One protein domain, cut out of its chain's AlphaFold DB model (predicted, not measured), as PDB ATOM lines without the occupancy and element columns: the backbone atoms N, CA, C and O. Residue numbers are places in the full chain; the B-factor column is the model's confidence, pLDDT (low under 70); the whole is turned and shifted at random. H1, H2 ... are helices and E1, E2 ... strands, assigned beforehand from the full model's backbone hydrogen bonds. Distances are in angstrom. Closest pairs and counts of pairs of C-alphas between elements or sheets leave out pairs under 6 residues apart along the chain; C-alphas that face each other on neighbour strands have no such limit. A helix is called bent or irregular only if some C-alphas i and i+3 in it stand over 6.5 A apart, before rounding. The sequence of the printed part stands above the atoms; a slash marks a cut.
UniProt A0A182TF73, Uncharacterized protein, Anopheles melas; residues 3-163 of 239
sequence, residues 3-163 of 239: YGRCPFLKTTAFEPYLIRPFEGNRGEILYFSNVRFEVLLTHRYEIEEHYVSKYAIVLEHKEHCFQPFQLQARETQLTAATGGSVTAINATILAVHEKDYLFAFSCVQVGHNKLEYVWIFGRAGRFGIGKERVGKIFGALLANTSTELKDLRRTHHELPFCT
ATOM      1  N   TYR A   3      42.635  56.531  55.813       70.44
ATOM      2  CA  TYR A   3      42.169  55.905  54.579       70.44
ATOM      3  C   TYR A   3      43.102  54.759  54.152       70.44
ATOM      4  O   TYR A   3      44.314  54.818  54.377       70.44
ATOM      5  N   GLY A   4      42.550  53.731  53.507       70.88
ATOM      6  CA  GLY A   4      43.310  52.595  52.980       70.88
ATOM      7  C   GLY A   4      43.243  51.343  53.858       70.88
ATOM      8  O   GLY A   4      42.465  51.271  54.804       70.88
ATOM      9  N   ARG A   5      44.044  50.330  53.500       72.94
ATOM     10  CA  ARG A   5      43.992  48.986  54.099       72.94
ATOM     11  C   ARG A   5      44.840  48.860  55.362       72.94
ATOM     12  O   ARG A   5      45.911  49.474  55.471       72.94
ATOM     13  N   CYS A   6      44.389  48.019  56.291       78.25
ATOM     14  CA  CYS A   6      45.201  47.569  57.422       78.25
ATOM     15  C   CYS A   6      46.550  46.975  56.964       78.25
ATOM     16  O   CYS A   6      46.586  46.243  55.971       78.25
ATOM     17  N   PRO A   7      47.662  47.261  57.671       75.06
ATOM     18  CA  PRO A   7      48.965  46.705  57.329       75.06
ATOM     19  C   PRO A   7      48.996  45.191  57.569       75.06
ATOM     20  O   PRO A   7      48.515  44.703  58.593       75.06
ATOM     21  N   PHE A   8      49.613  44.441  56.652       67.69
ATOM     22  CA  PHE A   8      49.878  43.020  56.866       67.69
ATOM     23  C   PHE A   8      51.083  42.856  57.799       67.69
ATOM     24  O   PHE A   8      52.238  42.879  57.371       67.69
ATOM     25  N   LEU A   9      50.812  42.721  59.094       68.38
ATOM     26  CA  LEU A   9      51.843  42.472  60.094       68.38
ATOM     27  C   LEU A   9      52.166  40.981  60.154       68.38
ATOM     28  O   LEU A   9      51.319  40.160  60.508       68.38
ATOM     29  N   LYS A  10      53.421  40.632  59.857       62.62
ATOM     30  CA  LYS A  10      53.943  39.292  60.128       62.62
ATOM     31  C   LYS A  10      53.951  39.086  61.643       62.62
ATOM     32  O   LYS A  10      54.579  39.854  62.366       62.62
ATOM     33  N   THR A  11      53.242  38.070  62.120       62.38
ATOM     34  CA  THR A  11      53.097  37.787  63.550       62.38
ATOM     35  C   THR A  11      54.444  37.425  64.173       62.38
ATOM     36  O   THR A  11      55.024  36.377  63.883       62.38
ATOM     37  N   THR A  12      54.947  38.285  65.061       67.94
ATOM     38  CA  THR A  12      56.112  37.972  65.890       67.94
ATOM     39  C   THR A  12      55.727  36.868  66.872       67.94
ATOM     40  O   THR A  12      54.871  37.058  67.738       67.94
ATOM     41  N   ALA A  13      56.331  35.689  66.731       72.56
ATOM     42  CA  ALA A  13      56.072  34.562  67.617       72.56
ATOM     43  C   ALA A  13      56.766  34.785  68.970       72.56
ATOM     44  O   ALA A  13      57.945  34.480  69.134       72.56
ATOM     45  N   PHE A  14      56.029  35.329  69.938       83.69
ATOM     46  CA  PHE A  14      56.448  35.350  71.337       83.69
ATOM     47  C   PHE A  14      56.070  34.043  72.033       83.69
ATOM     48  O   PHE A  14      54.950  33.549  71.884       83.69
ATOM     49  N   GLU A  15      56.991  33.525  72.842       86.88
ATOM     50  CA  GLU A  15      56.731  32.389  73.721       86.88
ATOM     51  C   GLU A  15      55.583  32.695  74.703       86.88
ATOM     52  O   GLU A  15      55.618  33.745  75.356       86.88
ATOM     53  N   PRO A  16      54.587  31.801  74.890       86.50
ATOM     54  CA  PRO A  16      53.406  32.093  75.709       86.50
ATOM     55  C   PRO A  16      53.726  32.509  77.150       86.50
ATOM     56  O   PRO A  16      53.026  33.334  77.734       86.50
ATOM     57  N   TYR A  17      54.810  31.995  77.743       88.12
ATOM     58  CA  TYR A  17      55.207  32.362  79.107       88.12
ATOM     59  C   TYR A  17      55.664  33.826  79.248       88.12
ATOM     60  O   TYR A  17      55.669  34.346  80.364       88.12
ATOM     61  N   LEU A  18      56.023  34.500  78.147       90.19
ATOM     62  CA  LEU A  18      56.320  35.936  78.126       90.19
ATOM     63  C   LEU A  18      55.048  36.793  78.066       90.19
ATOM     64  O   LEU A  18      55.093  37.949  78.478       90.19
ATOM     65  N   ILE A  19      53.932  36.236  77.576       91.25
ATOM     66  CA  ILE A  19      52.661  36.954  77.374       91.25
ATOM     67  C   ILE A  19      51.684  36.739  78.536       91.25
ATOM     68  O   ILE A  19      51.057  37.695  78.987       91.25
ATOM     69  N   ARG A  20      51.654  35.536  79.126       90.38
ATOM     70  CA  ARG A  20      50.880  35.183  80.337       90.38
ATOM     71  C   ARG A  20      50.905  36.189  81.503       90.38
ATOM     72  O   ARG A  20      49.919  36.212  82.245       90.38
ATOM     73  N   PRO A  21      51.969  36.984  81.744       90.88
ATOM     74  CA  PRO A  21      51.957  38.042  82.757       90.88
ATOM     75  C   PRO A  21      51.072  39.253  82.423       90.88
ATOM     76  O   PRO A  21      50.863  40.070  83.310       90.88
ATOM     77  N   PHE A  22      50.580  39.374  81.188       90.50
ATOM     78  CA  PHE A  22      49.745  40.474  80.690       90.50
ATOM     79  C   PHE A  22      48.309  40.036  80.344       90.50
ATOM     80  O   PHE A  22      47.487  40.868  79.975       90.50
ATOM     81  N   GLU A  23      48.008  38.738  80.437       89.81
ATOM     82  CA  GLU A  23      46.710  38.164  80.064       89.81
ATOM     83  C   GLU A  23      45.647  38.340  81.161       89.81
ATOM     84  O   GLU A  23      45.912  38.133  82.353       89.81
ATOM     85  N   GLY A  24      44.420  38.670  80.750       84.75
ATOM     86  CA  GLY A  24      43.282  38.881  81.645       84.75
ATOM     87  C   GLY A  24      43.598  39.895  82.747       84.75
ATOM     88  O   GLY A  24      44.217  40.925  82.506       84.75
ATOM     89  N   ASN A  25      43.247  39.553  83.988       82.50
ATOM     90  CA  ASN A  25      43.472  40.395  85.170       82.50
ATOM     91  C   ASN A  25      44.953  40.497  85.612       82.50
ATOM     92  O   ASN A  25      45.230  41.054  86.673       82.50
ATOM     93  N   ARG A  26      45.910  39.915  84.871       86.25
ATOM     94  CA  ARG A  26      47.351  40.019  85.179       86.25
ATOM     95  C   ARG A  26      48.019  41.202  84.486       86.25
ATOM     96  O   ARG A  26      49.059  41.654  84.960       86.25
ATOM     97  N   GLY A  27      47.439  41.685  83.390       85.81
ATOM     98  CA  GLY A  27      47.868  42.896  82.702       85.81
ATOM     99  C   GLY A  27      46.966  44.082  83.020       85.81
ATOM    100  O   GLY A  27      45.776  43.931  83.274       85.81
ATOM    101  N   GLU A  28      47.538  45.276  82.947       84.38
ATOM    102  CA  GLU A  28      46.814  46.546  82.995       84.38
ATOM    103  C   GLU A  28      47.213  47.370  81.770       84.38
ATOM    104  O   GLU A  28      48.401  47.514  81.474       84.38
ATOM    105  N   ILE A  29      46.249  47.936  81.039       86.25
ATOM    106  CA  ILE A  29      46.573  48.873  79.956       86.25
ATOM    107  C   ILE A  29      47.002  50.189  80.584       86.25
ATOM    108  O   ILE A  29      46.238  50.825  81.308       86.25
ATOM    109  N   LEU A  30      48.215  50.622  80.266       87.94
ATOM    110  CA  LEU A  30      48.771  51.892  80.717       87.94
ATOM    111  C   LEU A  30      48.434  53.004  79.721       87.94
ATOM    112  O   LEU A  30      48.055  54.102  80.134       87.94
ATOM    113  N   TYR A  31      48.533  52.704  78.421       88.75
ATOM    114  CA  TYR A  31      48.211  53.637  77.344       88.75
ATOM    115  C   TYR A  31      47.516  52.958  76.165       88.75
ATOM    116  O   TYR A  31      47.815  51.811  75.831       88.75
ATOM    117  N   PHE A  32      46.645  53.713  75.501       88.12
ATOM    118  CA  PHE A  32      45.974  53.322  74.266       88.12
ATOM    119  C   PHE A  32      45.961  54.487  73.261       88.12
ATOM    120  O   PHE A  32      46.081  55.651  73.642       88.12
ATOM    121  N   SER A  33      45.835  54.203  71.969       85.56
ATOM    122  CA  SER A  33      45.694  55.219  70.910       85.56
ATOM    123  C   SER A  33      44.367  55.988  71.000       85.56
ATOM    124  O   SER A  33      43.321  55.370  71.192       85.56
ATOM    125  N   ASN A  34      44.379  57.306  70.766       71.50
ATOM    126  CA  ASN A  34      43.180  58.159  70.702       71.50
ATOM    127  C   ASN A  34      42.258  57.830  69.504       71.50
ATOM    128  O   ASN A  34      42.248  58.537  68.493       71.50
ATOM    129  N   VAL A  35      41.483  56.750  69.606       66.62
ATOM    130  CA  VAL A  35      40.582  56.264  68.552       66.62
ATOM    131  C   VAL A  35      39.176  56.081  69.113       66.62
ATOM    132  O   VAL A  35      38.994  55.568  70.211       66.62
ATOM    133  N   ARG A  36      38.177  56.504  68.333       69.31
ATOM    134  CA  ARG A  36      36.752  56.443  68.683       69.31
ATOM    135  C   ARG A  36      36.267  54.997  68.776       69.31
ATOM    136  O   ARG A  36      35.980  54.372  67.751       69.31
ATOM    137  N   PHE A  37      36.185  54.462  69.992       69.31
ATOM    138  CA  PHE A  37      35.680  53.110  70.252       69.31
ATOM    139  C   PHE A  37      34.192  52.968  69.914       69.31
ATOM    140  O   PHE A  37      33.744  51.873  69.587       69.31
ATOM    141  N   GLU A  38      33.443  54.070  69.900       66.19
ATOM    142  CA  GLU A  38      32.022  54.120  69.548       66.19
ATOM    143  C   GLU A  38      31.771  53.572  68.135       66.19
ATOM    144  O   GLU A  38      30.790  52.871  67.900       66.19
ATOM    145  N   VAL A  39      32.703  53.815  67.206       67.00
ATOM    146  CA  VAL A  39      32.610  53.362  65.807       67.00
ATOM    147  C   VAL A  39      32.553  51.836  65.722       67.00
ATOM    148  O   VAL A  39      31.772  51.304  64.931       67.00
ATOM    149  N   LEU A  40      33.317  51.145  66.577       67.81
ATOM    150  CA  LEU A  40      33.314  49.684  66.688       67.81
ATOM    151  C   LEU A  40      32.005  49.149  67.269       67.81
ATOM    152  O   LEU A  40      31.671  47.993  67.044       67.81
ATOM    153  N   LEU A  41      31.280  49.952  68.055       66.50
ATOM    154  CA  LEU A  41      29.996  49.551  68.621       66.50
ATOM    155  C   LEU A  41      28.883  49.686  67.577       66.50
ATOM    156  O   LEU A  41      28.058  48.781  67.475       66.50
ATOM    157  N   THR A  42      28.890  50.770  66.796       62.91
ATOM    158  CA  THR A  42      27.878  51.054  65.764       62.91
ATOM    159  C   THR A  42      28.012  50.164  64.523       62.91
ATOM    160  O   THR A  42      26.997  49.717  64.004       62.91
ATOM    161  N   HIS A  43      29.235  49.857  64.068       62.78
ATOM    162  CA  HIS A  43      29.477  49.180  62.778       62.78
ATOM    163  C   HIS A  43      29.974  47.730  62.927       62.78
ATOM    164  O   HIS A  43      30.719  47.246  62.083       62.78
ATOM    165  N   ARG A  44      29.590  47.007  63.994       62.03
ATOM    166  CA  ARG A  44      30.117  45.648  64.290       62.03
ATOM    167  C   ARG A  44      30.041  44.660  63.130       62.03
ATOM    168  O   ARG A  44      30.925  43.823  63.001       62.03
ATOM    169  N   TYR A  45      28.991  44.748  62.320       57.38
ATOM    170  CA  TYR A  45      28.757  43.852  61.186       57.38
ATOM    171  C   TYR A  45      29.599  44.194  59.942       57.38
ATOM    172  O   TYR A  45      29.642  43.399  59.011       57.38
ATOM    173  N   GLU A  46      30.272  45.348  59.933       61.59
ATOM    174  CA  GLU A  46      31.120  45.850  58.836       61.59
ATOM    175  C   GLU A  46      32.622  45.798  59.180       61.59
ATOM    176  O   GLU A  46      33.455  46.308  58.430       61.59
ATOM    177  N   ILE A  47      32.971  45.221  60.337       67.81
ATOM    178  CA  ILE A  47      34.350  45.070  60.808       67.81
ATOM    179  C   ILE A  47      35.020  43.914  60.063       67.81
ATOM    180  O   ILE A  47      34.731  42.743  60.317       67.81
ATOM    181  N   GLU A  48      35.972  44.241  59.190       65.06
ATOM    182  CA  GLU A  48      36.869  43.258  58.578       65.06
ATOM    183  C   GLU A  48      38.238  43.264  59.284       65.06
ATOM    184  O   GLU A  48      38.918  44.289  59.400       65.06
ATOM    185  N   GLU A  49      38.665  42.090  59.761       66.69
ATOM    186  CA  GLU A  49      39.971  41.876  60.392       66.69
ATOM    187  C   GLU A  49      40.886  41.043  59.486       66.69
ATOM    188  O   GLU A  49      40.773  39.821  59.403       66.69
ATOM    189  N   HIS A  50      41.834  41.694  58.812       64.44
ATOM    190  CA  HIS A  50      42.653  41.043  57.779       64.44
ATOM    191  C   HIS A  50      43.882  40.256  58.289       64.44
ATOM    192  O   HIS A  50      44.652  39.746  57.476       64.44
ATOM    193  N   TYR A  51      44.107  40.154  59.604       68.62
ATOM    194  CA  TYR A  51      45.217  39.383  60.189       68.62
ATOM    195  C   TYR A  51      44.715  38.420  61.266       68.62
ATOM    196  O   TYR A  51      43.942  38.776  62.158       68.62
ATOM    197  N   VAL A  52      45.214  37.187  61.193       67.25
ATOM    198  CA  VAL A  52      44.978  36.143  62.191       67.25
ATOM    199  C   VAL A  52      45.992  36.317  63.318       67.25
ATOM    200  O   VAL A  52      47.192  36.147  63.103       67.25
ATOM    201  N   SER A  53      45.517  36.626  64.525       76.75
ATOM    202  CA  SER A  53      46.341  36.618  65.739       76.75
ATOM    203  C   SER A  53      45.899  35.518  66.701       76.75
ATOM    204  O   SER A  53      44.732  35.134  66.736       76.75
ATOM    205  N   LYS A  54      46.839  35.038  67.523       84.06
ATOM    206  CA  LYS A  54      46.554  34.175  68.681       84.06
ATOM    207  C   LYS A  54      45.927  34.939  69.850       84.06
ATOM    208  O   LYS A  54      45.396  34.305  70.757       84.06
ATOM    209  N   TYR A  55      45.986  36.270  69.833       87.50
ATOM    210  CA  TYR A  55      45.510  37.131  70.909       87.50
ATOM    211  C   TYR A  55      44.488  38.148  70.403       87.50
ATOM    212  O   TYR A  55      44.532  38.571  69.244       87.50
ATOM    213  N   ALA A  56      43.600  38.566  71.298       88.06
ATOM    214  CA  ALA A  56      42.624  39.620  71.079       88.06
ATOM    215  C   ALA A  56      42.607  40.595  72.265       88.06
ATOM    216  O   ALA A  56      42.878  40.204  73.404       88.06
ATOM    217  N   ILE A  57      42.270  41.858  71.998       87.12
ATOM    218  CA  ILE A  57      41.827  42.804  73.019       87.12
ATOM    219  C   ILE A  57      40.322  42.632  73.185       87.12
ATOM    220  O   ILE A  57      39.559  42.736  72.224       87.12
ATOM    221  N   VAL A  58      39.906  42.371  74.417       83.25
ATOM    222  CA  VAL A  58      38.513  42.158  74.797       83.25
ATOM    223  C   VAL A  58      37.954  43.454  75.369       83.25
ATOM    224  O   VAL A  58      38.417  43.936  76.405       83.25
ATOM    225  N   LEU A  59      36.959  44.012  74.681       77.00
ATOM    226  CA  LEU A  59      36.191  45.179  75.101       77.00
ATOM    227  C   LEU A  59      34.838  44.703  75.652       77.00
ATOM    228  O   LEU A  59      33.897  44.471  74.891       77.00
ATOM    229  N   GLU A  60      34.711  44.559  76.970       74.12
ATOM    230  CA  GLU A  60      33.392  44.424  77.598       74.12
ATOM    231  C   GLU A  60      32.838  45.822  77.909       74.12
ATOM    232  O   GLU A  60      33.502  46.651  78.536       74.12
ATOM    233  N   HIS A  61      31.622  46.093  77.438       69.44
ATOM    234  CA  HIS A  61      30.919  47.354  77.670       69.44
ATOM    235  C   HIS A  61      29.584  47.088  78.359       69.44
ATOM    236  O   HIS A  61      28.870  46.128  78.043       69.44
ATOM    237  N   LYS A  62      29.248  47.972  79.295       68.12
ATOM    238  CA  LYS A  62      28.000  47.936  80.048       68.12
ATOM    239  C   LYS A  62      27.465  49.357  80.149       68.12
ATOM    240  O   LYS A  62      28.057  50.198  80.818       68.12
ATOM    241  N   GLU A  63      26.364  49.615  79.447       69.69
ATOM    242  CA  GLU A  63      25.706  50.926  79.387       69.69
ATOM    243  C   GLU A  63      26.687  52.053  79.000       69.69
ATOM    244  O   GLU A  63      27.101  52.136  77.844       69.69
ATOM    245  N   HIS A  64      27.076  52.900  79.958       61.22
ATOM    246  CA  HIS A  64      27.958  54.056  79.765       61.22
ATOM    247  C   HIS A  64      29.395  53.848  80.282       61.22
ATOM    248  O   HIS A  64      30.168  54.806  80.314       61.22
ATOM    249  N   CYS A  65      29.767  52.634  80.704       61.50
ATOM    250  CA  CYS A  65      31.119  52.323  81.171       61.50
ATOM    251  C   CYS A  65      31.761  51.161  80.403       61.50
ATOM    252  O   CYS A  65      31.097  50.246  79.904       61.50
ATOM    253  N   PHE A  66      33.090  51.199  80.343       63.19
ATOM    254  CA  PHE A  66      33.908  50.106  79.830       63.19
ATOM    255  C   PHE A  66      34.505  49.316  81.000       63.19
ATOM    256  O   PHE A  66      34.906  49.884  82.022       63.19
ATOM    257  N   GLN A  67      34.596  47.997  80.865       65.75
ATOM    258  CA  GLN A  67      35.528  47.206  81.671       65.75
ATOM    259  C   GLN A  67      36.971  47.540  81.246       65.75
ATOM    260  O   GLN A  67      37.187  47.931  80.094       65.75
ATOM    261  N   PRO A  68      37.977  47.388  82.130       64.88
ATOM    262  CA  PRO A  68      39.382  47.465  81.735       64.88
ATOM    263  C   PRO A  68      39.640  46.496  80.580       64.88
ATOM    264  O   PRO A  68      39.389  45.302  80.731       64.88
ATOM    265  N   PHE A  69      40.094  46.993  79.423       73.19
ATOM    266  CA  PHE A  69      40.262  46.115  78.267       73.19
ATOM    267  C   PHE A  69      41.355  45.079  78.548       73.19
ATOM    268  O   PHE A  69      42.422  45.411  79.072       73.19
ATOM    269  N   GLN A  70      41.091  43.825  78.195       84.06
ATOM    270  CA  GLN A  70      41.961  42.703  78.547       84.06
ATOM    271  C   GLN A  70      42.633  42.127  77.308       84.06
ATOM    272  O   GLN A  70      41.969  41.885  76.303       84.06
ATOM    273  N   LEU A  71      43.930  41.837  77.399       88.44
ATOM    274  CA  LEU A  71      44.584  40.938  76.453       88.44
ATOM    275  C   LEU A  71      44.164  39.503  76.796       88.44
ATOM    276  O   LEU A  71      44.357  39.063  77.929       88.44
ATOM    277  N   GLN A  72      43.601  38.764  75.845       88.25
ATOM    278  CA  GLN A  72      43.268  37.345  76.020       88.25
ATOM    279  C   GLN A  72      43.755  36.522  74.824       88.25
ATOM    280  O   GLN A  72      43.851  37.028  73.705       88.25
ATOM    281  N   ALA A  73      44.058  35.242  75.047       86.19
ATOM    282  CA  ALA A  73      44.280  34.297  73.958       86.19
ATOM    283  C   ALA A  73      42.935  33.940  73.295       86.19
ATOM    284  O   ALA A  73      41.922  33.804  73.984       86.19
ATOM    285  N   ARG A  74      42.905  33.746  71.972       74.31
ATOM    286  CA  ARG A  74      41.673  33.400  71.232       74.31
ATOM    287  C   ARG A  74      41.082  32.030  71.598       74.31
ATOM    288  O   ARG A  74      39.907  31.800  71.347       74.31
ATOM    289  N   GLU A  75      41.883  31.129  72.167       67.19
ATOM    290  CA  GLU A  75      41.450  29.794  72.616       67.19
ATOM    291  C   GLU A  75      40.749  29.826  73.990       67.19
ATOM    292  O   GLU A  75      40.085  28.863  74.370       67.19
ATOM    293  N   THR A  76      40.862  30.930  74.737       62.78
ATOM    294  CA  THR A  76      40.120  31.131  75.991       62.78
ATOM    295  C   THR A  76      38.670  31.517  75.692       62.78
ATOM    296  O   THR A  76      38.414  32.374  74.849       62.78
ATOM    297  N   GLN A  77      37.705  30.914  76.397       56.97
ATOM    298  CA  GLN A  77      36.290  31.267  76.248       56.97
ATOM    299  C   GLN A  77      36.041  32.727  76.655       56.97
ATOM    300  O   GLN A  77      36.230  33.108  77.808       56.97
ATOM    301  N   LEU A  78      35.566  33.524  75.697       59.75
ATOM    302  CA  LEU A  78      35.210  34.934  75.861       59.75
ATOM    303  C   LEU A  78      33.853  35.083  76.571       59.75
ATOM    304  O   LEU A  78      32.853  35.462  75.962       59.75
ATOM    305  N   THR A  79      33.797  34.771  77.865       53.97
ATOM    306  CA  THR A  79      32.620  35.050  78.702       53.97
ATOM    307  C   THR A  79      32.637  36.495  79.194       53.97
ATOM    308  O   THR A  79      33.610  36.912  79.823       53.97
ATOM    309  N   ALA A  80      31.549  37.242  78.975       55.44
ATOM    310  CA  ALA A  80      31.347  38.551  79.598       55.44
ATOM    311  C   ALA A  80      31.350  38.407  81.127       55.44
ATOM    312  O   ALA A  80      30.525  37.672  81.677       55.44
ATOM    313  N   ALA A  81      32.248  39.102  81.823       57.50
ATOM    314  CA  ALA A  81      32.412  38.953  83.266       57.50
ATOM    315  C   ALA A  81      31.255  39.584  84.062       57.50
ATOM    316  O   ALA A  81      31.034  39.231  85.219       57.50
ATOM    317  N   THR A  82      30.514  40.521  83.459       54.88
ATOM    318  CA  THR A  82      29.447  41.297  84.122       54.88
ATOM    319  C   THR A  82      28.106  41.305  83.385       54.88
ATOM    320  O   THR A  82      27.235  42.136  83.685       54.88
ATOM    321  N   GLY A  83      27.933  40.382  82.431       58.50
ATOM    322  CA  GLY A  83      26.744  40.286  81.577       58.50
ATOM    323  C   GLY A  83      26.616  41.423  80.557       58.50
ATOM    324  O   GLY A  83      25.539  41.617  80.000       58.50
ATOM    325  N   GLY A  84      27.688  42.194  80.336       66.06
ATOM    326  CA  GLY A  84      27.761  43.165  79.249       66.06
ATOM    327  C   GLY A  84      27.892  42.483  77.886       66.06
ATOM    328  O   GLY A  84      28.068  41.268  77.785       66.06
ATOM    329  N   SER A  85      27.843  43.269  76.815       72.19
ATOM    330  CA  SER A  85      28.194  42.756  75.490       72.19
ATOM    331  C   SER A  85      29.712  42.869  75.289       72.19
ATOM    332  O   SER A  85      30.370  43.769  75.816       72.19
ATOM    333  N   VAL A  86      30.281  41.916  74.555       74.50
ATOM    334  CA  VAL A  86      31.725  41.790  74.331       74.50
ATOM    335  C   VAL A  86      32.029  42.069  72.865       74.50
ATOM    336  O   VAL A  86      31.399  41.497  71.977       74.50
ATOM    337  N   THR A  87      33.024  42.915  72.621       76.25
ATOM    338  CA  THR A  87      33.645  43.103  71.307       76.25
ATOM    339  C   THR A  87      35.103  42.673  71.428       76.25
ATOM    340  O   THR A  87      35.854  43.267  72.197       76.25
ATOM    341  N   ALA A  88      35.509  41.637  70.699       79.75
ATOM    342  CA  ALA A  88      36.903  41.211  70.626       79.75
ATOM    343  C   ALA A  88      37.538  41.763  69.344       79.75
ATOM    344  O   ALA A  88      36.943  41.642  68.276       79.75
ATOM    345  N   ILE A  89      38.729  42.351  69.459       84.19
ATOM    346  CA  ILE A  89      39.538  42.819  68.325       84.19
ATOM    347  C   ILE A  89      40.844  42.036  68.321       84.19
ATOM    348  O   ILE A  89      41.489  41.942  69.363       84.19
ATOM    349  N   ASN A  90      41.292  41.516  67.184       86.25
ATOM    350  CA  ASN A  90      42.593  40.855  67.094       86.25
ATOM    351  C   ASN A  90      43.726  41.786  67.519       86.25
ATOM    352  O   ASN A  90      43.712  42.987  67.270       86.25
ATOM    353  N   ALA A  91      44.733  41.225  68.176       88.44
ATOM    354  CA  ALA A  91      45.850  41.978  68.719       88.44
ATOM    355  C   ALA A  91      47.151  41.263  68.371       88.44
ATOM    356  O   ALA A  91      47.419  40.165  68.861       88.44
ATOM    357  N   THR A  92      47.968  41.865  67.515       89.12
ATOM    358  CA  THR A  92      49.309  41.363  67.216       89.12
ATOM    359  C   THR A  92      50.285  41.985  68.204       89.12
ATOM    360  O   THR A  92      50.451  43.202  68.250       89.12
ATOM    361  N   ILE A  93      50.937  41.149  69.005       90.88
ATOM    362  CA  ILE A  93      51.987  41.585  69.928       90.88
ATOM    363  C   ILE A  93      53.244  41.851  69.098       90.88
ATOM    364  O   ILE A  93      53.684  40.976  68.353       90.88
ATOM    365  N   LEU A  94      53.806  43.056  69.208       89.88
ATOM    366  CA  LEU A  94      54.986  43.468  68.439       89.88
ATOM    367  C   LEU A  94      56.250  43.537  69.299       89.88
ATOM    368  O   LEU A  94      57.336  43.279  68.783       89.88
ATOM    369  N   ALA A  95      56.127  43.826  70.598       91.62
ATOM    370  CA  ALA A  95      57.255  43.802  71.526       91.62
ATOM    371  C   ALA A  95      56.847  43.467  72.963       91.62
ATOM    372  O   ALA A  95      55.770  43.836  73.429       91.62
ATOM    373  N   VAL A  96      57.777  42.842  73.685       92.38
ATOM    374  CA  VAL A  96      57.764  42.697  75.144       92.38
ATOM    375  C   VAL A  96      59.090  43.244  75.663       92.38
ATOM    376  O   VAL A  96      60.150  42.841  75.188       92.38
ATOM    377  N   HIS A  97      59.045  44.165  76.623       91.62
ATOM    378  CA  HIS A  97      60.219  44.828  77.186       91.62
ATOM    379  C   HIS A  97      60.359  44.500  78.674       91.62
ATOM    380  O   HIS A  97      59.396  44.618  79.434       91.62
ATOM    381  N   GLU A  98      61.552  44.048  79.077       87.19
ATOM    382  CA  GLU A  98      61.929  43.713  80.467       87.19
ATOM    383  C   GLU A  98      60.991  42.710  81.184       87.19
ATOM    384  O   GLU A  98      61.085  42.519  82.390       87.19
ATOM    385  N   LYS A  99      60.104  42.020  80.444       86.81
ATOM    386  CA  LYS A  99      58.962  41.232  80.964       86.81
ATOM    387  C   LYS A  99      57.955  42.055  81.784       86.81
ATOM    388  O   LYS A  99      57.112  41.461  82.449       86.81
ATOM    389  N   ASP A 100      58.023  43.383  81.730       89.38
ATOM    390  CA  ASP A 100      57.199  44.298  82.531       89.38
ATOM    391  C   ASP A 100      56.247  45.148  81.689       89.38
ATOM    392  O   ASP A 100      55.207  45.567  82.202       89.38
ATOM    393  N   TYR A 101      56.566  45.349  80.405       92.31
ATOM    394  CA  TYR A 101      55.739  46.088  79.454       92.31
ATOM    395  C   TYR A 101      55.553  45.312  78.152       92.31
ATOM    396  O   TYR A 101      56.467  44.623  77.694       92.31
ATOM    397  N   LEU A 102      54.391  45.470  77.527       93.50
ATOM    398  CA  LEU A 102      54.036  44.817  76.270       93.50
ATOM    399  C   LEU A 102      53.388  45.829  75.323       93.50
ATOM    400  O   LEU A 102      52.519  46.598  75.730       93.50
ATOM    401  N   PHE A 103      53.812  45.811  74.061       93.38
ATOM    402  CA  PHE A 103      53.232  46.595  72.974       93.38
ATOM    403  C   PHE A 103      52.461  45.664  72.041       93.38
ATOM    404  O   PHE A 103      53.044  44.758  71.431       93.38
ATOM    405  N   ALA A 104      51.164  45.914  71.902       92.12
ATOM    406  CA  ALA A 104      50.305  45.254  70.934       92.12
ATOM    407  C   ALA A 104      49.681  46.274  69.979       92.12
ATOM    408  O   ALA A 104      49.441  47.431  70.328       92.12
ATOM    409  N   PHE A 105      49.407  45.813  68.767       90.62
ATOM    410  CA  PHE A 105      48.759  46.572  67.712       90.62
ATOM    411  C   PHE A 105      47.519  45.822  67.234       90.62
ATOM    412  O   PHE A 105      47.568  44.608  67.015       90.62
ATOM    413  N   SER A 106      46.440  46.557  67.010       88.44
ATOM    414  CA  SER A 106      45.266  46.073  66.287       88.44
ATOM    415  C   SER A 106      45.007  46.978  65.093       88.44
ATOM    416  O   SER A 106      45.253  48.178  65.140       88.44
ATOM    417  N   CYS A 107      44.440  46.426  64.033       86.44
ATOM    418  CA  CYS A 107      43.786  47.207  62.997       86.44
ATOM    419  C   CYS A 107      42.420  46.606  62.669       86.44
ATOM    420  O   CYS A 107      42.252  45.386  62.696       86.44
ATOM    421  N   VAL A 108      41.457  47.471  62.382       84.00
ATOM    422  CA  VAL A 108      40.099  47.122  61.962       84.00
ATOM    423  C   VAL A 108      39.782  47.913  60.702       84.00
ATOM    424  O   VAL A 108      39.989  49.129  60.670       84.00
ATOM    425  N   GLN A 109      39.284  47.237  59.674       83.38
ATOM    426  CA  GLN A 109      38.773  47.870  58.466       83.38
ATOM    427  C   GLN A 109      37.254  48.071  58.615       83.38
ATOM    428  O   GLN A 109      36.556  47.158  59.046       83.38
ATOM    429  N   VAL A 110      36.756  49.265  58.280       81.12
ATOM    430  CA  VAL A 110      35.323  49.600  58.201       81.12
ATOM    431  C   VAL A 110      35.096  50.293  56.858       81.12
ATOM    432  O   VAL A 110      35.458  51.462  56.666       81.12
ATOM    433  N   GLY A 111      34.593  49.537  55.881       79.69
ATOM    434  CA  GLY A 111      34.545  49.964  54.480       79.69
ATOM    435  C   GLY A 111      35.934  50.364  53.956       79.69
ATOM    436  O   GLY A 111      36.897  49.605  54.031       79.69
ATOM    437  N   HIS A 112      36.078  51.588  53.444       79.38
ATOM    438  CA  HIS A 112      37.363  52.096  52.930       79.38
ATOM    439  C   HIS A 112      38.285  52.719  53.997       79.38
ATOM    440  O   HIS A 112      39.422  53.091  53.688       79.38
ATOM    441  N   ASN A 113      37.821  52.827  55.244       80.19
ATOM    442  CA  ASN A 113      38.586  53.393  56.349       80.19
ATOM    443  C   ASN A 113      39.210  52.290  57.204       80.19
ATOM    444  O   ASN A 113      38.581  51.268  57.467       80.19
ATOM    445  N   LYS A 114      40.406  52.553  57.728       84.88
ATOM    446  CA  LYS A 114      41.018  51.756  58.787       84.88
ATOM    447  C   LYS A 114      41.076  52.501  60.118       84.88
ATOM    448  O   LYS A 114      41.220  53.732  60.195       84.88
ATOM    449  N   LEU A 115      40.989  51.708  61.174       84.62
ATOM    450  CA  LEU A 115      41.131  52.082  62.569       84.62
ATOM    451  C   LEU A 115      42.336  51.313  63.115       84.62
ATOM    452  O   LEU A 115      42.250  50.112  63.351       84.62
ATOM    453  N   GLU A 116      43.472  51.993  63.254       86.75
ATOM    454  CA  GLU A 116      44.676  51.435  63.876       86.75
ATOM    455  C   GLU A 116      44.651  51.730  65.373       86.75
ATOM    456  O   GLU A 116      44.520  52.888  65.766       86.75
ATOM    457  N   TYR A 117      44.797  50.694  66.193       87.56
ATOM    458  CA  TYR A 117      44.863  50.793  67.642       87.56
ATOM    459  C   TYR A 117      46.242  50.376  68.139       87.56
ATOM    460  O   TYR A 117      46.763  49.322  67.771       87.56
ATOM    461  N   VAL A 118      46.801  51.187  69.029       91.38
ATOM    462  CA  VAL A 118      48.011  50.860  69.784       91.38
ATOM    463  C   VAL A 118      47.630  50.609  71.231       91.38
ATOM    464  O   VAL A 118      46.884  51.394  71.819       91.38
ATOM    465  N   TRP A 119      48.187  49.550  71.811       91.81
ATOM    466  CA  TRP A 119      47.947  49.129  73.184       91.81
ATOM    467  C   TRP A 119      49.276  48.912  73.902       91.81
ATOM    468  O   TRP A 119      50.110  48.115  73.465       91.81
ATOM    469  N   ILE A 120      49.473  49.606  75.020       92.81
ATOM    470  CA  ILE A 120      50.654  49.459  75.870       92.81
ATOM    471  C   ILE A 120      50.196  48.937  77.224       92.81
ATOM    472  O   ILE A 120      49.544  49.649  77.993       92.81
ATOM    473  N   PHE A 121      50.564  47.695  77.507       91.38
ATOM    474  CA  PHE A 121      50.277  47.006  78.755       91.38
ATOM    475  C   PHE A 121      51.461  47.101  79.714       91.38
ATOM    476  O   PHE A 121      52.623  47.078  79.301       91.38
ATOM    477  N   GLY A 122      51.148  47.150  81.002       90.56
ATOM    478  CA  GLY A 122      52.041  46.808  82.099       90.56
ATOM    479  C   GLY A 122      51.546  45.555  82.808       90.56
ATOM    480  O   GLY A 122      50.416  45.109  82.602       90.56
ATOM    481  N   ARG A 123      52.385  44.992  83.672       87.75
ATOM    482  CA  ARG A 123      51.947  43.971  84.630       87.75
ATOM    483  C   ARG A 123      51.172  44.606  85.780       87.75
ATOM    484  O   ARG A 123      51.602  45.630  86.310       87.75
ATOM    485  N   ALA A 124      50.087  43.957  86.188       81.38
ATOM    486  CA  ALA A 124      49.243  44.409  87.281       81.38
ATOM    487  C   ALA A 124      50.046  44.618  88.573       81.38
ATOM    488  O   ALA A 124      50.962  43.849  88.892       81.38
ATOM    489  N   GLY A 125      49.721  45.688  89.296       70.81
ATOM    490  CA  GLY A 125      50.422  46.073  90.526       70.81
ATOM    491  C   GLY A 125      51.840  46.644  90.343       70.81
ATOM    492  O   GLY A 125      52.499  46.922  91.346       70.81
ATOM    493  N   ARG A 126      52.331  46.863  89.111       70.25
ATOM    494  CA  ARG A 126      53.541  47.674  88.877       70.25
ATOM    495  C   ARG A 126      53.184  49.125  88.572       70.25
ATOM    496  O   ARG A 126      52.284  49.411  87.791       70.25
ATOM    497  N   PHE A 127      53.921  50.051  89.184       58.22
ATOM    498  CA  PHE A 127      53.685  51.487  89.039       58.22
ATOM    499  C   PHE A 127      53.751  51.937  87.575       58.22
ATOM    500  O   PHE A 127      54.666  51.573  86.836       58.22
ATOM    501  N   GLY A 128      52.773  52.752  87.172       69.50
ATOM    502  CA  GLY A 128      52.602  53.167  85.784       69.50
ATOM    503  C   GLY A 128      53.816  53.901  85.211       69.50
ATOM    504  O   GLY A 128      54.331  54.852  85.796       69.50
ATOM    505  N   ILE A 129      54.224  53.477  84.018       84.81
ATOM    506  CA  ILE A 129      55.255  54.125  83.210       84.81
ATOM    507  C   ILE A 129      54.800  55.512  82.723       84.81
ATOM    508  O   ILE A 129      53.632  55.700  82.396       84.81
ATOM    509  N   GLY A 130      55.712  56.486  82.649       87.31
ATOM    510  CA  GLY A 130      55.439  57.804  82.056       87.31
ATOM    511  C   GLY A 130      55.621  57.827  80.532       87.31
ATOM    512  O   GLY A 130      56.451  57.085  79.998       87.31
ATOM    513  N   LYS A 131      54.906  58.726  79.830       89.38
ATOM    514  CA  LYS A 131      54.954  58.868  78.356       89.38
ATOM    515  C   LYS A 131      56.381  58.985  77.799       89.38
ATOM    516  O   LYS A 131      56.674  58.394  76.767       89.38
ATOM    517  N   GLU A 132      57.294  59.676  78.478       91.25
ATOM    518  CA  GLU A 132      58.692  59.777  78.031       91.25
ATOM    519  C   GLU A 132      59.412  58.421  77.986       91.25
ATOM    520  O   GLU A 132      60.121  58.122  77.024       91.25
ATOM    521  N   ARG A 133      59.221  57.568  79.005       91.31
ATOM    522  CA  ARG A 133      59.825  56.226  79.031       91.31
ATOM    523  C   ARG A 133      59.130  55.299  78.028       91.31
ATOM    524  O   ARG A 133      59.818  54.503  77.399       91.31
ATOM    525  N   VAL A 134      57.824  55.465  77.782       92.25
ATOM    526  CA  VAL A 134      57.134  54.822  76.641       92.25
ATOM    527  C   VAL A 134      57.796  55.206  75.315       92.25
ATOM    528  O   VAL A 134      58.098  54.323  74.520       92.25
ATOM    529  N   GLY A 135      58.083  56.494  75.098       92.56
ATOM    530  CA  GLY A 135      58.785  56.972  73.904       92.56
ATOM    531  C   GLY A 135      60.174  56.353  73.740       92.56
ATOM    532  O   GLY A 135      60.526  55.933  72.642       92.56
ATOM    533  N   LYS A 136      60.933  56.206  74.833       94.12
ATOM    534  CA  LYS A 136      62.256  55.552  74.816       94.12
ATOM    535  C   LYS A 136      62.192  54.050  74.507       94.12
ATOM    536  O   LYS A 136      63.085  53.549  73.836       94.12
ATOM    537  N   ILE A 137      61.165  53.339  74.980       93.75
ATOM    538  CA  ILE A 137      61.040  51.880  74.799       93.75
ATOM    539  C   ILE A 137      60.385  51.522  73.455       93.75
ATOM    540  O   ILE A 137      60.848  50.624  72.757       93.75
ATOM    541  N   PHE A 138      59.293  52.203  73.097       93.56
ATOM    542  CA  PHE A 138      58.420  51.835  71.977       93.56
ATOM    543  C   PHE A 138      58.336  52.904  70.875       93.56
ATOM    544  O   PHE A 138      57.592  52.714  69.916       93.56
ATOM    545  N   GLY A 139      59.093  54.005  70.954       90.81
ATOM    546  CA  GLY A 139      59.036  55.102  69.976       90.81
ATOM    547  C   GLY A 139      59.257  54.662  68.526       90.81
ATOM    548  O   GLY A 139      58.529  55.098  67.640       90.81
ATOM    549  N   ALA A 140      60.182  53.726  68.292       89.44
ATOM    550  CA  ALA A 140      60.430  53.156  66.965       89.44
ATOM    551  C   ALA A 140      59.255  52.312  66.429       89.44
ATOM    552  O   ALA A 140      59.064  52.235  65.220       89.44
ATOM    553  N   LEU A 141      58.454  51.693  67.306       88.88
ATOM    554  CA  LEU A 141      57.234  50.981  66.908       88.88
ATOM    555  C   LEU A 141      56.080  51.956  66.670       88.88
ATOM    556  O   LEU A 141      55.382  51.820  65.672       88.88
ATOM    557  N   LEU A 142      55.918  52.961  67.538       88.25
ATOM    558  CA  LEU A 142      54.916  54.022  67.378       88.25
ATOM    559  C   LEU A 142      55.079  54.756  66.041       88.25
ATOM    560  O   LEU A 142      54.088  54.963  65.350       88.25
ATOM    561  N   ALA A 143      56.318  55.055  65.636       86.25
ATOM    562  CA  ALA A 143      56.635  55.684  64.350       86.25
ATOM    563  C   ALA A 143      56.188  54.871  63.113       86.25
ATOM    564  O   ALA A 143      56.028  55.446  62.040       86.25
ATOM    565  N   ASN A 144      55.952  53.561  63.257       83.94
ATOM    566  CA  ASN A 144      55.423  52.685  62.202       83.94
ATOM    567  C   ASN A 144      53.885  52.544  62.243       83.94
ATOM    568  O   ASN A 144      53.325  51.720  61.521       83.94
ATOM    569  N   THR A 145      53.197  53.313  63.092       84.44
ATOM    570  CA  THR A 145      51.730  53.326  63.237       84.44
ATOM    571  C   THR A 145      51.184  54.729  63.000       84.44
ATOM    572  O   THR A 145      51.920  55.709  63.107       84.44
ATOM    573  N   SER A 146      49.878  54.874  62.776       83.38
ATOM    574  CA  SER A 146      49.251  56.202  62.704       83.38
ATOM    575  C   SER A 146      49.097  56.921  64.060       83.38
ATOM    576  O   SER A 146      48.312  57.866  64.145       83.38
ATOM    577  N   THR A 147      49.746  56.457  65.137       84.38
ATOM    578  CA  THR A 147      49.598  57.002  66.499       84.38
ATOM    579  C   THR A 147      50.910  57.607  66.994       84.38
ATOM    580  O   THR A 147      51.856  56.891  67.319       84.38
ATOM    581  N   GLU A 148      50.955  58.933  67.133       86.62
ATOM    582  CA  GLU A 148      52.086  59.610  67.768       86.62
ATOM    583  C   GLU A 148      52.068  59.460  69.301       86.62
ATOM    584  O   GLU A 148      51.021  59.306  69.935       86.62
ATOM    585  N   LEU A 149      53.237  59.606  69.936       88.31
ATOM    586  CA  LEU A 149      53.392  59.536  71.398       88.31
ATOM    587  C   LEU A 149      52.507  60.551  72.152       88.31
ATOM    588  O   LEU A 149      52.034  60.276  73.260       88.31
ATOM    589  N   LYS A 150      52.274  61.729  71.556       87.62
ATOM    590  CA  LYS A 150      51.409  62.775  72.124       87.62
ATOM    591  C   LYS A 150      49.953  62.300  72.233       87.62
ATOM    592  O   LYS A 150      49.333  62.522  73.274       87.62
ATOM    593  N   ASP A 151      49.484  61.549  71.235       86.44
ATOM    594  CA  ASP A 151      48.103  61.081  71.065       86.44
ATOM    595  C   ASP A 151      47.791  59.783  71.826       86.44
ATOM    596  O   ASP A 151      46.655  59.309  71.818       86.44
ATOM    597  N   LEU A 152      48.769  59.215  72.540       87.56
ATOM    598  CA  LEU A 152      48.502  58.159  73.512       87.56
ATOM    599  C   LEU A 152      47.669  58.696  74.680       87.56
ATOM    600  O   LEU A 152      48.062  59.638  75.373       87.56
ATOM    601  N   ARG A 153      46.539  58.055  74.944       83.81
ATOM    602  CA  ARG A 153      45.643  58.337  76.065       83.81
ATOM    603  C   ARG A 153      45.942  57.399  77.221       83.81
ATOM    604  O   ARG A 153      46.341  56.255  77.004       83.81
ATOM    605  N   ARG A 154      45.795  57.884  78.456       82.06
ATOM    606  CA  ARG A 154      46.028  57.074  79.663       82.06
ATOM    607  C   ARG A 154      44.700  56.542  80.180       82.06
ATOM    608  O   ARG A 154      43.817  57.330  80.505       82.06
ATOM    609  N   THR A 155      44.613  55.224  80.321       72.62
ATOM    610  CA  THR A 155      43.431  54.453  80.747       72.62
ATOM    611  C   THR A 155      42.657  55.154  81.867       72.62
ATOM    612  O   THR A 155      41.593  55.710  81.621       72.62
ATOM    613  N   HIS A 156      43.236  55.274  83.064       63.47
ATOM    614  CA  HIS A 156      42.559  55.820  84.252       63.47
ATOM    615  C   HIS A 156      42.143  57.307  84.205       63.47
ATOM    616  O   HIS A 156      41.613  57.798  85.201       63.47
ATOM    617  N   HIS A 157      42.409  58.049  83.126       55.62
ATOM    618  CA  HIS A 157      42.056  59.475  83.028       55.62
ATOM    619  C   HIS A 157      41.007  59.793  81.961       55.62
ATOM    620  O   HIS A 157      40.371  60.836  82.062       55.62
ATOM    621  N   GLU A 158      40.835  58.943  80.945       51.75
ATOM    622  CA  GLU A 158      40.102  59.334  79.727       51.75
ATOM    623  C   GLU A 158      38.902  58.447  79.378       51.75
ATOM    624  O   GLU A 158      38.093  58.833  78.539       51.75
ATOM    625  N   LEU A 159      38.746  57.293  80.032       56.66
ATOM    626  CA  LEU A 159      37.577  56.429  79.865       56.66
ATOM    627  C   LEU A 159      36.892  56.159  81.216       56.66
ATOM    628  O   LEU A 159      37.577  55.893  82.209       56.66
ATOM    629  N   PRO A 160      35.547  56.195  81.277       54.56
ATOM    630  CA  PRO A 160      34.799  55.790  82.459       54.56
ATOM    631  C   PRO A 160      34.880  54.269  82.643       54.56
ATOM    632  O   PRO A 160      34.155  53.507  82.001       54.56
ATOM    633  N   PHE A 161      35.764  53.823  83.536       59.53
ATOM    634  CA  PHE A 161      35.859  52.411  83.902       59.53
ATOM    635  C   PHE A 161      34.821  52.023  84.947       59.53
ATOM    636  O   PHE A 161      34.718  52.676  85.988       59.53
ATOM    637  N   CYS A 162      34.126  50.904  84.716       55.88
ATOM    638  CA  CYS A 162      33.095  50.369  85.617       55.88
ATOM    639  C   CYS A 162      33.613  50.034  87.039       55.88
ATOM    640  O   CYS A 162      32.822  49.763  87.937       55.88
ATOM    641  N   THR A 163      34.935  50.031  87.250       52.56
ATOM    642  CA  THR A 163      35.619  49.746  88.525       52.56
ATOM    643  C   THR A 163      36.231  50.986  89.195       52.56
ATOM    644  O   THR A 163      36.960  50.860  90.179       52.56
TER     645      THR A 163
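Overview. This is residues 3 to 163 of the 239 residues of an uncharacterized protein of Anopheles melas (UniProt A0A182TF73). One strongly twisted sheet of seven strands is bent back on itself, with the long bent strand E4 as the hinge: a small leaf of E3 and E2 faces a larger leaf of E5, E6, E1 and E7. The longest helix, H3, lies slantwise over the larger leaf at E5, while the short helices H1, H2 and H4 only graze the sheet, and the unnamed residues 3 to 15 run along the outside. The printed part has 161 residues, with four named helices and seven named strands in the order H1 E1 H2 E2 E3 E4 E5 E6 H3 E7 H4, and its class is mixed, helices and strands. The sheet's order is E3 E2 E4 E5 E6 E1 E7, with antiparallel neighbours throughout. The whole is compact and rounded, with a radius of gyration of the C-alphas of 14.7 A and spans of 38 by 36 by 31 A.

Arrangement. The sheet begins at its edge strand E3, residues 70 to 73, beside E2, residues 55 to 62; the two form a hairpin, with N 58 and O 70 2.8 A apart. E4, residues 85 to 97, pairs with E2 over its residues 85 to 91, N 57 and O 89 standing 2.7 A apart. E4 bends by 76 degrees at residue 94, and over residues 92 to 97 it pairs with E5, residues 101 to 110, where N 92 and O 105 are 2.8 A apart. E6, residues 113 to 123, follows E5 in a hairpin at 161 degrees between directions, with N 117 and O 106 at 2.8 A. E4, E5 and E6 are a meander, each strand the antiparallel neighbour of the one before. E1, residues 27 to 33, is the antiparallel neighbour of E6, with N 30 and O 120 at 2.8 A, and the edge strand E7, residues 152 to 154, is the antiparallel neighbour of E1, with N 153 and O 32 at 2.8 A. In this folded sheet the closest C-alphas of E1 and E3 are those of Gly 27 and Gln 70, 7.2 A apart. H3, residues 131 to 142, is on the sheet at a height of 9.0 A, over E5 and only just over E6, with 3 of its C-alphas falling on E6; on the local plane it stands at 52 degrees to E5, slantwise to the strands. The closest C-alphas of H3 and E5 are those of Phe 138 and Phe 103, 7.4 A apart. E6, H3 and E7 form a split strand-helix-strand unit, two strands running the same way with E1 between them, and its crossover is right-handed. H1, residues 16 to 19, H2, residues 38 to 42, and H4, residues 155 to 158, only graze the sheet; the closest C-alphas of H4 and E1 are those of Thr 155 and Leu 30, 5.9 A apart. Every O i to N i+4 pair is within hydrogen-bond range in H2 and 6 of 8 in H3, while H1 and H4 are too short for such a pair.

Along the chain. E6 is 32.7 A long, E4 32.1 A, E5 29.7 A, E2 22.5 A and E1 17.2 A. H3, 12.0 A long, is irregular: C-alphas 137 and 140 are 8.0 A apart. H1 begins at C-alpha 16, (53.406, 32.093, 75.709), E4 at C-alpha 85, (28.194, 42.756, 75.490), and H4 ends at C-alpha 158, (40.102, 59.334, 79.727).

Size, cuts and confidence. The C-alphas of His 112 and Gly 125 are the two farthest apart, 40.3 A. The printed part has no cut, and the links from H2 to E2 and from E3 to E4 are long. Mean pLDDT of the printed part is 78.2, with 51 residues under 70, among them residues 35 to 52, 75 to 84 and 156 to 163.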